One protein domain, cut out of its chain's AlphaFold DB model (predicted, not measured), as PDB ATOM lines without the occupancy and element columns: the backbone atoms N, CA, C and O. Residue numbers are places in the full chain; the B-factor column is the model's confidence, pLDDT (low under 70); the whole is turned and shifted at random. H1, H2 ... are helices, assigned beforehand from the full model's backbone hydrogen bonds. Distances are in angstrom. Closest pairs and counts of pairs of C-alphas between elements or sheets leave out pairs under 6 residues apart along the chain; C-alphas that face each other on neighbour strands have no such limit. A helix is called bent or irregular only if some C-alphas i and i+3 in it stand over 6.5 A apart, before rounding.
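Overview. This is residues 34 to 142 of the 278 residues of the protein "Phosphatidate cytidylyltransferase" of Syntrophaceae bacterium (UniProt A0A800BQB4). Four helices form an elongated bundle, up and down through H1, H2a, H3 and H4, each running against the one before; long H4 and bent H2 cross between H1 and H3. The printed part has 109 residues, four named helices and no named strand: all helix. It is compact, radius of gyration of the C-alphas 14.2 A, spanning 46 by 25 by 17 A.

Arrangement. Start at H4, residues 112 to 141. It touches H1, residues 36 to 58, opposite ways at a shallow tilt of 22 degrees; the closest C-alphas, Phe 40 and Val 137, are 6.1 A apart. H4's residues 115 to 123 alone touch H3, residues 90 to 106, a hairpin; the closest C-alphas, Phe 105 and Leu 115, are 6.5 A apart. H2, one helix by its hydrogen bonds, is bent, C-alphas 74 and 77 being 6.7 A apart, into H2a, residues 64 to 74, and H2b, residues 77 to 84. H4 touches H2b with residues 126 to 138 alone, at a steep tilt of 40 degrees; the closest C-alphas are Leu 78 and Ser 134, 5.0 A. H1 and H3 are apart. Every O i to N i+4 pair is within hydrogen-bond range in H1, H2a, H2b and H3, but 19 of 26 in H4.

Along the chain. Find C-alpha 112 at (-16.805, 6.057, -53.069); H4 runs 42.4 A to C-alpha 141 at (20.027, 17.489, -35.547), with a kink of 25 degrees near residue 133. H1 spans 32.3 A, H3 24.1 A.

Size, cuts and confidence. The C-alphas farthest apart, Gly 34 and Pro 111, are 47.6 A apart. The three links are tight, the printed part has no cut, and residues 112 to 113 are under pLDDT 70.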
ATOM      1  N   GLY A  34      18.562  30.110 -31.451       90.12
ATOM      2  CA  GLY A  34      17.565  29.129 -31.037       90.12
ATOM      3  C   GLY A  34      18.134  27.744 -30.734       90.12
ATOM      4  O   GLY A  34      19.012  27.204 -31.426       90.12
ATOM      5  N   SER A  35      17.559  27.126 -29.701       94.00
ATOM      6  CA  SER A  35      17.762  25.713 -29.387       94.00
ATOM      7  C   SER A  35      17.191  24.806 -30.492       94.00
ATOM      8  O   SER A  35      16.395  25.245 -31.327       94.00
ATOM      9  N   LYS A  36      17.561  23.514 -30.491       93.12
ATOM     10  CA  LYS A  36      16.946  22.518 -31.394       93.12
ATOM     11  C   LYS A  36      15.418  22.479 -31.224       93.12
ATOM     12  O   LYS A  36      14.703  22.393 -32.217       93.12
ATOM     13  N   PHE A  37      14.934  22.627 -29.990       94.69
ATOM     14  CA  PHE A  37      13.507  22.663 -29.675       94.69
ATOM     15  C   PHE A  37      12.815  23.920 -30.220       94.69
ATOM     16  O   PHE A  37      11.775  23.823 -30.862       94.69
ATOM     17  N   SER A  38      13.414  25.100 -30.041       94.44
ATOM     18  CA  SER A  38      12.868  26.356 -30.577       94.44
ATOM     19  C   SER A  38      12.780  26.326 -32.107       94.44
ATOM     20  O   SER A  38      11.786  26.765 -32.678       94.44
ATOM     21  N   PHE A  39      13.790  25.757 -32.772       95.31
ATOM     22  CA  PHE A  39      13.765  25.552 -34.221       95.31
ATOM     23  C   PHE A  39      12.681  24.548 -34.643       95.31
ATOM     24  O   PHE A  39      11.969  24.792 -35.613       95.31
ATOM     25  N   PHE A  40      12.504  23.454 -33.898       95.81
ATOM     26  CA  PHE A  40      11.402  22.517 -34.122       95.81
ATOM     27  C   PHE A  40      10.034  23.208 -34.031       95.81
ATOM     28  O   PHE A  40       9.215  23.024 -34.927       95.81
ATOM     29  N   LEU A  41       9.799  24.052 -33.019       96.25
ATOM     30  CA  LEU A  41       8.546  24.810 -32.891       96.25
ATOM     31  C   LEU A  41       8.314  25.768 -34.067       96.25
ATOM     32  O   LEU A  41       7.182  25.917 -34.523       96.25
ATOM     33  N   LEU A  42       9.379  26.385 -34.587       95.00
ATOM     34  CA  LEU A  42       9.300  27.224 -35.782       95.00
ATOM     35  C   LEU A  42       8.867  26.407 -37.008       95.00
ATOM     36  O   LEU A  42       7.924  26.796 -37.697       95.00
ATOM     37  N   VAL A  43       9.515  25.266 -37.264       96.62
ATOM     38  CA  VAL A  43       9.150  24.375 -38.381       96.62
ATOM     39  C   VAL A  43       7.731  23.837 -38.198       96.62
ATOM     40  O   VAL A  43       6.966  23.801 -39.158       96.62
ATOM     41  N   LEU A  44       7.339  23.489 -36.970       96.81
ATOM     42  CA  LEU A  44       5.987  23.042 -36.635       96.81
ATOM     43  C   LEU A  44       4.941  24.101 -36.998       96.81
ATOM     44  O   LEU A  44       3.958  23.781 -37.661       96.81
ATOM     45  N   LEU A  45       5.169  25.362 -36.625       96.00
ATOM     46  CA  LEU A  45       4.278  26.468 -36.979       96.00
ATOM     47  C   LEU A  45       4.175  26.647 -38.499       96.00
ATOM     48  O   LEU A  45       3.073  26.764 -39.034       96.00
ATOM     49  N   VAL A  46       5.310  26.625 -39.201       95.25
ATOM     50  CA  VAL A  46       5.363  26.725 -40.668       95.25
ATOM     51  C   VAL A  46       4.580  25.585 -41.327       95.25
ATOM     52  O   VAL A  46       3.803  25.836 -42.251       95.25
ATOM     53  N   VAL A  47       4.719  24.353 -40.832       97.38
ATOM     54  CA  VAL A  47       3.992  23.176 -41.334       97.38
ATOM     55  C   VAL A  47       2.493  23.285 -41.060       97.38
ATOM     56  O   VAL A  47       1.711  23.018 -41.967       97.38
ATOM     57  N   ILE A  48       2.070  23.734 -39.873       96.81
ATOM     58  CA  ILE A  48       0.646  23.956 -39.558       96.81
ATOM     59  C   ILE A  48       0.023  24.937 -40.556       96.81
ATOM     60  O   ILE A  48      -1.023  24.645 -41.140       96.81
ATOM     61  N   ILE A  49       0.673  26.084 -40.777       95.69
ATOM     62  CA  ILE A  49       0.179  27.118 -41.697       95.69
ATOM     63  C   ILE A  49       0.144  26.580 -43.133       95.69
ATOM     64  O   ILE A  49      -0.855  26.746 -43.831       95.69
ATOM     65  N   SER A  50       1.197  25.884 -43.560       96.19
ATOM     66  CA  SER A  50       1.314  25.358 -44.926       96.19
ATOM     67  C   SER A  50       0.311  24.238 -45.210       96.19
ATOM     68  O   SER A  50      -0.309  24.230 -46.272       96.19
ATOM     69  N   LEU A  51       0.084  23.324 -44.258       96.25
ATOM     70  CA  LEU A  51      -0.963  22.300 -44.355       96.25
ATOM     71  C   LEU A  51      -2.352  22.935 -44.384       96.25
ATOM     72  O   LEU A  51      -3.204  22.501 -45.158       96.25
ATOM     73  N   TYR A  52      -2.588  23.970 -43.574       94.75
ATOM     74  CA  TYR A  52      -3.852  24.698 -43.594       94.75
ATOM     75  C   TYR A  52      -4.115  25.348 -44.957       94.75
ATOM     76  O   TYR A  52      -5.219  25.209 -45.489       94.75
ATOM     77  N   GLU A  53      -3.121  26.016 -45.548       94.19
ATOM     78  CA  GLU A  53      -3.219  26.588 -46.897       94.19
ATOM     79  C   GLU A  53      -3.469  25.502 -47.945       94.19
ATOM     80  O   GLU A  53      -4.440  25.577 -48.699       94.19
ATOM     81  N   PHE A  54      -2.662  24.442 -47.934       95.19
ATOM     82  CA  PHE A  54      -2.784  23.327 -48.867       95.19
ATOM     83  C   PHE A  54      -4.161  22.665 -48.808       95.19
ATOM     84  O   PHE A  54      -4.855  22.584 -49.823       95.19
ATOM     85  N   TYR A  55      -4.610  22.251 -47.623       93.62
ATOM     86  CA  TYR A  55      -5.926  21.644 -47.452       93.62
ATOM     87  C   TYR A  55      -7.051  22.629 -47.752       93.62
ATOM     88  O   TYR A  55      -8.071  22.236 -48.309       93.62
ATOM     89  N   SER A  56      -6.881  23.924 -47.499       91.38
ATOM     90  CA  SER A  56      -7.870  24.918 -47.929       91.38
ATOM     91  C   SER A  56      -7.996  25.012 -49.452       91.38
ATOM     92  O   SER A  56      -9.099  25.253 -49.943       91.38
ATOM     93  N   MET A  57      -6.915  24.766 -50.199       90.50
ATOM     94  CA  MET A  57      -6.939  24.722 -51.664       90.50
ATOM     95  C   MET A  57      -7.578  23.448 -52.218       90.50
ATOM     96  O   MET A  57      -8.401  23.533 -53.131       90.50
ATOM     97  N   VAL A  58      -7.186  22.275 -51.707       89.06
ATOM     98  CA  VAL A  58      -7.561  20.976 -52.306       89.06
ATOM     99  C   VAL A  58      -8.886  20.420 -51.776       89.06
ATOM    100  O   VAL A  58      -9.552  19.636 -52.455       89.06
ATOM    101  N   PHE A  59      -9.310  20.864 -50.592       86.44
ATOM    102  CA  PHE A  59     -10.539  20.452 -49.918       86.44
ATOM    103  C   PHE A  59     -11.559  21.603 -49.855       86.44
ATOM    104  O   PHE A  59     -12.005  22.013 -48.782       86.44
ATOM    105  N   LYS A  60     -11.921  22.181 -51.008       77.25
ATOM    106  CA  LYS A  60     -12.882  23.304 -51.075       77.25
ATOM    107  C   LYS A  60     -14.272  22.940 -50.550       77.25
ATOM    108  O   LYS A  60     -14.884  23.760 -49.875       77.25
ATOM    109  N   GLU A  61     -14.718  21.721 -50.826       71.12
ATOM    110  CA  GLU A  61     -16.060  21.222 -50.492       71.12
ATOM    111  C   GLU A  61     -16.098  20.452 -49.163       71.12
ATOM    112  O   GLU A  61     -17.158  20.037 -48.704       71.12
ATOM    113  N   GLU A  62     -14.946  20.285 -48.509       71.62
ATOM    114  CA  GLU A  62     -14.864  19.536 -47.260       71.62
ATOM    115  C   GLU A  62     -15.304  20.320 -46.040       71.62
ATOM    116  O   GLU A  62     -15.097  21.533 -45.915       71.62
ATOM    117  N   THR A  63     -15.766  19.559 -45.049       74.44
ATOM    118  CA  THR A  63     -16.002  20.086 -43.715       74.44
ATOM    119  C   THR A  63     -14.709  20.614 -43.094       74.44
ATOM    120  O   THR A  63     -13.599  20.115 -43.308       74.44
ATOM    121  N   ARG A  64     -14.862  21.617 -42.227       82.88
ATOM    122  CA  ARG A  64     -13.767  22.137 -41.399       82.88
ATOM    123  C   ARG A  64     -13.088  21.026 -40.582       82.88
ATOM    124  O   ARG A  64     -11.891  21.114 -40.327       82.88
ATOM    125  N   ILE A  65     -13.837  19.983 -40.219       83.31
ATOM    126  CA  ILE A  65     -13.363  18.823 -39.457       83.31
ATOM    127  C   ILE A  65     -12.329  18.028 -40.261       83.31
ATOM    128  O   ILE A  65     -11.259  17.746 -39.733       83.31
ATOM    129  N   ALA A  66     -12.588  17.741 -41.541       84.31
ATOM    130  CA  ALA A  66     -11.651  16.998 -42.388       84.31
ATOM    131  C   ALA A  66     -10.306  17.722 -42.547       84.31
ATOM    132  O   ALA A  66      -9.246  17.100 -42.467       84.31
ATOM    133  N   LYS A  67     -10.334  19.054 -42.694       87.50
ATOM    134  CA  LYS A  67      -9.116  19.876 -42.780       87.50
ATOM    135  C   LYS A  67      -8.290  19.790 -41.501       87.50
ATOM    136  O   LYS A  67      -7.099  19.510 -41.570       87.50
ATOM    137  N   TRP A  68      -8.912  19.999 -40.340       90.50
ATOM    138  CA  TRP A  68      -8.204  19.911 -39.060       90.50
ATOM    139  C   TRP A  68      -7.720  18.500 -38.754       90.50
ATOM    140  O   TRP A  68      -6.617  18.351 -38.247       90.50
ATOM    141  N   PHE A  69      -8.492  17.475 -39.112       90.62
ATOM    142  CA  PHE A  69      -8.055  16.092 -38.984       90.62
ATOM    143  C   PHE A  69      -6.807  15.825 -39.835       90.62
ATOM    144  O   PHE A  69      -5.800  15.351 -39.313       90.62
ATOM    145  N   GLY A  70      -6.824  16.219 -41.114       91.69
ATOM    146  CA  GLY A  70      -5.664  16.106 -42.000       91.69
ATOM    147  C   GLY A  70      -4.439  16.873 -41.495       91.69
ATOM    148  O   GLY A  70      -3.320  16.378 -41.627       91.69
ATOM    149  N   ILE A  71      -4.629  18.053 -40.887       94.38
ATOM    150  CA  ILE A  71      -3.542  18.804 -40.234       94.38
ATOM    151  C   ILE A  71      -2.991  17.991 -39.066       94.38
ATOM    152  O   ILE A  71      -1.798  17.715 -39.055       94.38
ATOM    153  N   SER A  72      -3.838  17.562 -38.127       94.12
ATOM    154  CA  SER A  72      -3.427  16.809 -36.936       94.12
ATOM    155  C   SER A  72      -2.648  15.543 -37.290       94.12
ATOM    156  O   SER A  72      -1.568  15.319 -36.748       94.12
ATOM    157  N   VAL A  73      -3.151  14.755 -38.245       93.44
ATOM    158  CA  VAL A  73      -2.453  13.569 -38.761       93.44
ATOM    159  C   VAL A  73      -1.142  13.972 -39.443       93.44
ATOM    160  O   VAL A  73      -0.103  13.357 -39.216       93.44
ATOM    161  N   GLY A  74      -1.150  15.054 -40.222       93.50
ATOM    162  CA  GLY A  74       0.039  15.585 -40.877       93.50
ATOM    163  C   GLY A  74       1.113  16.119 -39.932       93.50
ATOM    164  O   GLY A  74       2.261  16.209 -40.350       93.50
ATOM    165  N   LEU A  75       0.828  16.435 -38.668       95.50
ATOM    166  CA  LEU A  75       1.880  16.828 -37.719       95.50
ATOM    167  C   LEU A  75       2.676  15.629 -37.192       95.50
ATOM    168  O   LEU A  75       3.813  15.795 -36.747       95.50
ATOM    169  N   LEU A  76       2.109  14.421 -37.272       94.44
ATOM    170  CA  LEU A  76       2.696  13.223 -36.681       94.44
ATOM    171  C   LEU A  76       4.097  12.886 -37.218       94.44
ATOM    172  O   LEU A  76       4.960  12.607 -36.387       94.44
ATOM    173  N   PRO A  77       4.398  12.950 -38.536       93.50
ATOM    174  CA  PRO A  77       5.751  12.685 -39.026       93.50
ATOM    175  C   PRO A  77       6.801  13.627 -38.439       93.50
ATOM    176  O   PRO A  77       7.868  13.181 -38.025       93.50
ATOM    177  N   LEU A  78       6.483  14.923 -38.348       93.56
ATOM    178  CA  LEU A  78       7.392  15.932 -37.809       93.56
ATOM    179  C   LEU A  78       7.660  15.703 -36.313       93.56
ATOM    180  O   LEU A  78       8.812  15.759 -35.881       93.56
ATOM    181  N   ILE A  79       6.609  15.412 -35.538       94.12
ATOM    182  CA  ILE A  79       6.712  15.103 -34.104       94.12
ATOM    183  C   ILE A  79       7.521  13.818 -33.897       94.12
ATOM    184  O   ILE A  79       8.458  13.806 -33.102       94.12
ATOM    185  N   ALA A  80       7.212  12.758 -34.647       92.44
ATOM    186  CA  ALA A  80       7.898  11.474 -34.541       92.44
ATOM    187  C   ALA A  80       9.397  11.596 -34.846       92.44
ATOM    188  O   ALA A  80      10.220  11.034 -34.124       92.44
ATOM    189  N   ILE A  81       9.765  12.361 -35.874       91.56
ATOM    190  CA  ILE A  81      11.164  12.615 -36.239       91.56
ATOM    191  C   ILE A  81      11.905  13.382 -35.148       91.56
ATOM    192  O   ILE A  81      13.035  13.027 -34.811       91.56
ATOM    193  N   TYR A  82      11.271  14.403 -34.571       92.31
ATOM    194  CA  TYR A  82      11.863  15.154 -33.469       92.31
ATOM    195  C   TYR A  82      12.065  14.276 -32.226       92.31
ATOM    196  O   TYR A  82      13.142  14.286 -31.636       92.31
ATOM    197  N   SER A  83      11.064  13.476 -31.850       90.19
ATOM    198  CA  SER A  83      11.120  12.627 -30.654       90.19
ATOM    199  C   SER A  83      12.076  11.440 -30.786       90.19
ATOM    200  O   SER A  83      12.750  11.093 -29.821       90.19
ATOM    201  N   SER A  84      12.149  10.815 -31.964       85.50
ATOM    202  CA  SER A  84      13.013   9.647 -32.209       85.50
ATOM    203  C   SER A  84      14.444  10.010 -32.616       85.50
ATOM    204  O   SER A  84      15.281   9.122 -32.752       85.50
ATOM    205  N   ASN A  85      14.738  11.304 -32.812       74.31
ATOM    206  CA  ASN A  85      16.015  11.804 -33.331       74.31
ATOM    207  C   ASN A  85      16.463  11.120 -34.640       74.31
ATOM    208  O   ASN A  85      17.662  10.993 -34.900       74.31
ATOM    209  N   GLY A  86      15.530  10.668 -35.483       78.12
ATOM    210  CA  GLY A  86      15.903   9.966 -36.705       78.12
ATOM    211  C   GLY A  86      14.744   9.502 -37.578       78.12
ATOM    212  O   GLY A  86      13.572   9.758 -37.322       78.12
ATOM    213  N   LEU A  87      15.103   8.794 -38.652       81.75
ATOM    214  CA  LEU A  87      14.162   8.265 -39.644       81.75
ATOM    215  C   LEU A  87      13.491   6.949 -39.219       81.75
ATOM    216  O   LEU A  87      12.565   6.505 -39.888       81.75
ATOM    217  N   GLN A  88      13.939   6.314 -38.132       80.06
ATOM    218  CA  GLN A  88      13.495   4.968 -37.743       80.06
ATOM    219  C   GLN A  88      11.973   4.881 -37.548       80.06
ATOM    220  O   GLN A  88      11.354   3.888 -37.919       80.06
ATOM    221  N   SER A  89      11.353   5.945 -37.036       78.88
ATOM    222  CA  SER A  89       9.910   5.990 -36.791       78.88
ATOM    223  C   SER A  89       9.079   6.434 -38.004       78.88
ATOM    224  O   SER A  89       7.850   6.426 -37.920       78.88
ATOM    225  N   ILE A  90       9.698   6.810 -39.134       85.12
ATOM    226  CA  ILE A  90       8.974   7.455 -40.242       85.12
ATOM    227  C   ILE A  90       8.038   6.494 -40.985       85.12
ATOM    228  O   ILE A  90       6.931   6.866 -41.354       85.12
ATOM    229  N   LEU A  91       8.438   5.236 -41.176       84.88
ATOM    230  CA  LEU A  91       7.586   4.261 -41.860       84.88
ATOM    231  C   LEU A  91       6.368   3.909 -41.004       84.88
ATOM    232  O   LEU A  91       5.240   3.970 -41.486       84.88
ATOM    233  N   GLY A  92       6.586   3.625 -39.716       84.69
ATOM    234  CA  GLY A  92       5.506   3.323 -38.777       84.69
ATOM    235  C   GLY A  92       4.503   4.471 -38.671       84.69
ATOM    236  O   GLY A  92       3.297   4.241 -38.736       84.69
ATOM    237  N   ILE A  93       4.978   5.719 -38.598       87.94
ATOM    238  CA  ILE A  93       4.073   6.867 -38.502       87.94
ATOM    239  C   ILE A  93       3.319   7.132 -39.808       87.94
ATOM    240  O   ILE A  93       2.153   7.508 -39.754       87.94
ATOM    241  N   LEU A  94       3.920   6.880 -40.975       89.19
ATOM    242  CA  LEU A  94       3.221   6.978 -42.261       89.19
ATOM    243  C   LEU A  94       2.130   5.915 -42.404       89.19
ATOM    244  O   LEU A  94       1.050   6.220 -42.916       89.19
ATOM    245  N   VAL A  95       2.364   4.703 -41.895       86.81
ATOM    246  CA  VAL A  95       1.332   3.657 -41.810       86.81
ATOM    247  C   VAL A  95       0.185   4.115 -40.910       86.81
ATOM    248  O   VAL A  95      -0.968   4.080 -41.336       86.81
ATOM    249  N   VAL A  96       0.483   4.633 -39.712       88.62
ATOM    250  CA  VAL A  96      -0.532   5.176 -38.788       88.62
ATOM    251  C   VAL A  96      -1.319   6.320 -39.431       88.62
ATOM    252  O   VAL A  96      -2.544   6.340 -39.351       88.62
ATOM    253  N   CYS A  97      -0.644   7.242 -40.121       89.25
ATOM    254  CA  CYS A  97      -1.295   8.343 -40.830       89.25
ATOM    255  C   CYS A  97      -2.239   7.839 -41.923       89.25
ATOM    256  O   CYS A  97      -3.366   8.317 -42.042       89.25
ATOM    257  N   THR A  98      -1.788   6.854 -42.699       87.44
ATOM    258  CA  THR A  98      -2.574   6.260 -43.783       87.44
ATOM    259  C   THR A  98      -3.823   5.585 -43.220       87.44
ATOM    260  O   THR A  98      -4.931   5.922 -43.630       87.44
ATOM    261  N   ILE A  99      -3.674   4.716 -42.213       88.25
ATOM    262  CA  ILE A  99      -4.803   4.045 -41.544       88.25
ATOM    263  C   ILE A  99      -5.766   5.067 -40.921       88.25
ATOM    264  O   ILE A  99      -6.984   4.913 -41.034       88.25
ATOM    265  N   GLY A 100      -5.241   6.128 -40.304       87.44
ATOM    266  CA  GLY A 100      -6.043   7.206 -39.726       87.44
ATOM    267  C   GLY A 100      -6.901   7.927 -40.768       87.44
ATOM    268  O   GLY A 100      -8.096   8.119 -40.547       87.44
ATOM    269  N   LEU A 101      -6.324   8.268 -41.925       88.31
ATOM    270  CA  LEU A 101      -7.061   8.885 -43.033       88.31
ATOM    271  C   LEU A 101      -8.113   7.937 -43.620       88.31
ATOM    272  O   LEU A 101      -9.251   8.360 -43.818       88.31
ATOM    273  N   PHE A 102      -7.770   6.664 -43.848       86.94
ATOM    274  CA  PHE A 102      -8.728   5.653 -44.316       86.94
ATOM    275  C   PHE A 102      -9.920   5.535 -43.371       86.94
ATOM    276  O   PHE A 102     -11.062   5.626 -43.815       86.94
ATOM    277  N   THR A 103      -9.657   5.404 -42.071       85.88
ATOM    278  CA  THR A 103     -10.700   5.305 -41.045       85.88
ATOM    279  C   THR A 103     -11.591   6.548 -41.044       85.88
ATOM    280  O   THR A 103     -12.810   6.427 -41.096       85.88
ATOM    281  N   PHE A 104     -11.013   7.750 -41.045       86.94
ATOM    282  CA  PHE A 104     -11.790   8.994 -41.034       86.94
ATOM    283  C   PHE A 104     -12.706   9.128 -42.255       86.94
ATOM    284  O   PHE A 104     -13.897   9.429 -42.129       86.94
ATOM    285  N   PHE A 105     -12.165   8.875 -43.447       84.94
ATOM    286  CA  PHE A 105     -12.930   9.013 -44.678       84.94
ATOM    287  C   PHE A 105     -13.962   7.891 -44.860       84.94
ATOM    288  O   PHE A 105     -15.041   8.157 -45.392       84.94
ATOM    289  N   LEU A 106     -13.706   6.682 -44.346       84.31
ATOM    290  CA  LEU A 106     -14.680   5.582 -44.318       84.31
ATOM    291  C   LEU A 106     -15.977   5.988 -43.601       84.31
ATOM    292  O   LEU A 106     -17.065   5.707 -44.094       84.31
ATOM    293  N   PHE A 107     -15.869   6.708 -42.481       83.56
ATOM    294  CA  PHE A 107     -17.024   7.183 -41.706       83.56
ATOM    295  C   PHE A 107     -17.596   8.524 -42.187       83.56
ATOM    296  O   PHE A 107     -18.514   9.064 -41.573       83.56
ATOM    297  N   SER A 108     -17.092   9.075 -43.294       78.31
ATOM    298  CA  SER A 108     -17.551  10.363 -43.827       78.31
ATOM    299  C   SER A 108     -18.835  10.271 -44.674       78.31
ATOM    300  O   SER A 108     -19.304  11.302 -45.148       78.31
ATOM    301  N   ASN A 109     -19.411   9.071 -44.873       73.44
ATOM    302  CA  ASN A 109     -20.658   8.813 -45.626       73.44
ATOM    303  C   ASN A 109     -20.704   9.416 -47.048       73.44
ATOM    304  O   ASN A 109     -21.761   9.811 -47.540       73.44
ATOM    305  N   LYS A 110     -19.554   9.500 -47.721       74.62
ATOM    306  CA  LYS A 110     -19.441  10.082 -49.064       74.62
ATOM    307  C   LYS A 110     -19.519   9.041 -50.180       74.62
ATOM    308  O   LYS A 110     -19.209   7.873 -49.942       74.62
ATOM    309  N   PRO A 111     -19.810   9.465 -51.425       75.19
ATOM    310  CA  PRO A 111     -19.631   8.619 -52.598       75.19
ATOM    311  C   PRO A 111     -18.210   8.042 -52.668       75.19
ATOM    312  O   PRO A 111     -17.216   8.738 -52.436       75.19
ATOM    313  N   THR A 112     -18.091   6.773 -53.051       68.50
ATOM    314  CA  THR A 112     -16.805   6.057 -53.069       68.50
ATOM    315  C   THR A 112     -15.775   6.711 -54.003       68.50
ATOM    316  O   THR A 112     -14.586   6.714 -53.699       68.50
ATOM    317  N   ILE A 113     -16.212   7.344 -55.102       69.00
ATOM    318  CA  ILE A 113     -15.315   8.033 -56.050       69.00
ATOM    319  C   ILE A 113     -14.656   9.286 -55.439       69.00
ATOM    320  O   ILE A 113     -13.505   9.593 -55.747       69.00
ATOM    321  N   SER A 114     -15.344   9.999 -54.536       79.50
ATOM    322  CA  SER A 114     -14.757  11.142 -53.819       79.50
ATOM    323  C   SER A 114     -13.781  10.696 -52.731       79.50
ATOM    324  O   SER A 114     -12.819  11.406 -52.457       79.50
ATOM    325  N   LEU A 115     -13.960   9.486 -52.190       80.94
ATOM    326  CA  LEU A 115     -13.110   8.922 -51.141       80.94
ATOM    327  C   LEU A 115     -11.643   8.800 -51.577       80.94
ATOM    328  O   LEU A 115     -10.748   9.243 -50.865       80.94
ATOM    329  N   ILE A 116     -11.398   8.221 -52.758       83.56
ATOM    330  CA  ILE A 116     -10.037   8.003 -53.279       83.56
ATOM    331  C   ILE A 116      -9.343   9.344 -53.531       83.56
ATOM    332  O   ILE A 116      -8.181   9.522 -53.166       83.56
ATOM    333  N   ASN A 117     -10.068  10.307 -54.105       86.38
ATOM    334  CA  ASN A 117      -9.545  11.650 -54.342       86.38
ATOM    335  C   ASN A 117      -9.195  12.354 -53.028       86.38
ATOM    336  O   ASN A 117      -8.153  13.002 -52.939       86.38
ATOM    337  N   ASP A 118     -10.034  12.221 -52.005       87.31
ATOM    338  CA  ASP A 118      -9.807  12.871 -50.719       87.31
ATOM    339  C   ASP A 118      -8.668  12.228 -49.926       87.31
ATOM    340  O   ASP A 118      -7.818  12.937 -49.381       87.31
ATOM    341  N   LEU A 119      -8.569  10.898 -49.953       88.25
ATOM    342  CA  LEU A 119      -7.419  10.169 -49.421       88.25
ATOM    343  C   LEU A 119      -6.126  10.584 -50.121       88.25
ATOM    344  O   LEU A 119      -5.141  10.890 -49.451       88.25
ATOM    345  N   GLY A 120      -6.138  10.661 -51.455       90.44
ATOM    346  CA  GLY A 120      -4.988  11.092 -52.247       90.44
ATOM    347  C   GLY A 120      -4.521  12.501 -51.880       90.44
ATOM    348  O   GLY A 120      -3.332  12.713 -51.654       90.44
ATOM    349  N   LYS A 121      -5.448  13.456 -51.735       91.69
ATOM    350  CA  LYS A 121      -5.141  14.823 -51.272       91.69
ATOM    351  C   LYS A 121      -4.572  14.834 -49.853       91.69
ATOM    352  O   LYS A 121      -3.600  15.543 -49.600       91.69
ATOM    353  N   GLY A 122      -5.163  14.062 -48.938       92.31
ATOM    354  CA  GLY A 122      -4.705  13.938 -47.553       92.31
ATOM    355  C   GLY A 122      -3.275  13.408 -47.480       92.31
ATOM    356  O   GLY A 122      -2.396  14.059 -46.925       92.31
ATOM    357  N   ILE A 123      -3.020  12.266 -48.119       93.44
ATOM    358  CA  ILE A 123      -1.689  11.647 -48.182       93.44
ATOM    359  C   ILE A 123      -0.688  12.588 -48.857       93.44
ATOM    360  O   ILE A 123       0.428  12.743 -48.360       93.44
ATOM    361  N   LEU A 124      -1.081  13.261 -49.945       94.81
ATOM    362  CA  LEU A 124      -0.217  14.221 -50.625       94.81
ATOM    363  C   LEU A 124       0.203  15.354 -49.688       94.81
ATOM    364  O   LEU A 124       1.385  15.657 -49.643       94.81
ATOM    365  N   GLY A 125      -0.709  15.937 -48.903       95.12
ATOM    366  CA  GLY A 125      -0.364  16.981 -47.930       95.12
ATOM    367  C   GLY A 125       0.668  16.513 -46.901       95.12
ATOM    368  O   GLY A 125       1.637  17.219 -46.626       95.12
ATOM    369  N   ILE A 126       0.512  15.289 -46.392       95.31
ATOM    370  CA  ILE A 126       1.443  14.685 -45.427       95.31
ATOM    371  C   ILE A 126       2.822  14.457 -46.055       95.31
ATOM    372  O   ILE A 126       3.836  14.854 -45.483       95.31
ATOM    373  N   LEU A 127       2.878  13.818 -47.223       95.75
ATOM    374  CA  LEU A 127       4.146  13.501 -47.878       95.75
ATOM    375  C   LEU A 127       4.848  14.763 -48.380       95.75
ATOM    376  O   LEU A 127       6.041  14.925 -48.154       95.75
ATOM    377  N   TYR A 128       4.111  15.661 -49.027       96.50
ATOM    378  CA  TYR A 128       4.657  16.863 -49.648       96.50
ATOM    379  C   TYR A 128       5.084  17.912 -48.623       96.50
ATOM    380  O   TYR A 128       6.154  18.489 -48.763       96.50
ATOM    381  N   ILE A 129       4.282  18.173 -47.590       97.00
ATOM    382  CA  ILE A 129       4.569  19.265 -46.650       97.00
ATOM    383  C   ILE A 129       5.253  18.710 -45.410       97.00
ATOM    384  O   ILE A 129       6.367  19.114 -45.090       97.00
ATOM    385  N   SER A 130       4.623  17.763 -44.719       95.94
ATOM    386  CA  SER A 130       5.100  17.328 -43.406       95.94
ATOM    387  C   SER A 130       6.396  16.531 -43.471       95.94
ATOM    388  O   SER A 130       7.349  16.845 -42.758       95.94
ATOM    389  N   VAL A 131       6.450  15.504 -44.324       95.81
ATOM    390  CA  VAL A 131       7.646  14.659 -44.462       95.81
ATOM    391  C   VAL A 131       8.798  15.470 -45.037       95.81
ATOM    392  O   VAL A 131       9.895  15.442 -44.484       95.81
ATOM    393  N   LEU A 132       8.573  16.252 -46.090       97.31
ATOM    394  CA  LEU A 132       9.644  17.062 -46.666       97.31
ATOM    395  C   LEU A 132      10.166  18.121 -45.677       97.31
ATOM    396  O   LEU A 132      11.371  18.172 -45.430       97.31
ATOM    397  N   ALA A 133       9.285  18.882 -45.014       97.19
ATOM    398  CA  ALA A 133       9.693  19.890 -44.027       97.19
ATOM    399  C   ALA A 133      10.419  19.286 -42.817       97.19
ATOM    400  O   ALA A 133      11.315  19.917 -42.254       97.19
ATOM    401  N   SER A 134      10.075  18.058 -42.419       95.56
ATOM    402  CA  SER A 134      10.729  17.386 -41.291       95.56
ATOM    403  C   SER A 134      12.229  17.153 -41.491       95.56
ATOM    404  O   SER A 134      12.977  17.093 -40.514       95.56
ATOM    405  N   HIS A 135      12.706  17.143 -42.740       97.00
ATOM    406  CA  HIS A 135      14.135  17.057 -43.031       97.00
ATOM    407  C   HIS A 135      14.907  18.297 -42.564       97.00
ATOM    408  O   HIS A 135      16.085  18.181 -42.242       97.00
ATOM    409  N   LEU A 136      14.263  19.460 -42.409       97.06
ATOM    410  CA  LEU A 136      14.895  20.623 -41.775       97.06
ATOM    411  C   LEU A 136      15.231  20.346 -40.304       97.06
ATOM    412  O   LEU A 136      16.301  20.726 -39.830       97.06
ATOM    413  N   VAL A 137      14.342  19.652 -39.585       96.38
ATOM    414  CA  VAL A 137      14.572  19.244 -38.189       96.38
ATOM    415  C   VAL A 137      15.692  18.209 -38.115       96.38
ATOM    416  O   VAL A 137      16.568  18.322 -37.259       96.38
ATOM    417  N   LEU A 138      15.720  17.258 -39.054       95.81
ATOM    418  CA  LEU A 138      16.806  16.284 -39.158       95.81
ATOM    419  C   LEU A 138      18.159  16.958 -39.425       95.81
ATOM    420  O   LEU A 138      19.118  16.676 -38.710       95.81
ATOM    421  N   ILE A 139      18.234  17.898 -40.377       96.50
ATOM    422  CA  ILE A 139      19.449  18.685 -40.655       96.50
ATOM    423  C   ILE A 139      19.907  19.422 -39.397       96.50
ATOM    424  O   ILE A 139      21.083  19.369 -39.041       96.50
ATOM    425  N   ARG A 140      18.982  20.066 -38.676       95.62
ATOM    426  CA  ARG A 140      19.292  20.771 -37.423       95.62
ATOM    427  C   ARG A 140      19.860  19.838 -36.346       95.62
ATOM    428  O   ARG A 140      20.570  20.305 -35.448       95.62
ATOM    429  N   GLY A 141      19.534  18.549 -36.420       93.50
ATOM    430  CA  GLY A 141      20.027  17.489 -35.547       93.50
ATOM    431  C   GLY A 141      21.477  17.069 -35.803       93.50
ATOM    432  O   GLY A 141      22.109  16.596 -34.856       93.50
ATOM    433  N   LEU A 142      22.001  17.279 -37.016       93.19
ATOM    434  CA  LEU A 142      23.352  16.887 -37.439       93.19
ATOM    435  C   LEU A 142      24.465  17.727 -36.789       93.19
ATOM    436  O   LEU A 142      24.229  18.806 -36.232       93.19
TER     437      LEU A 142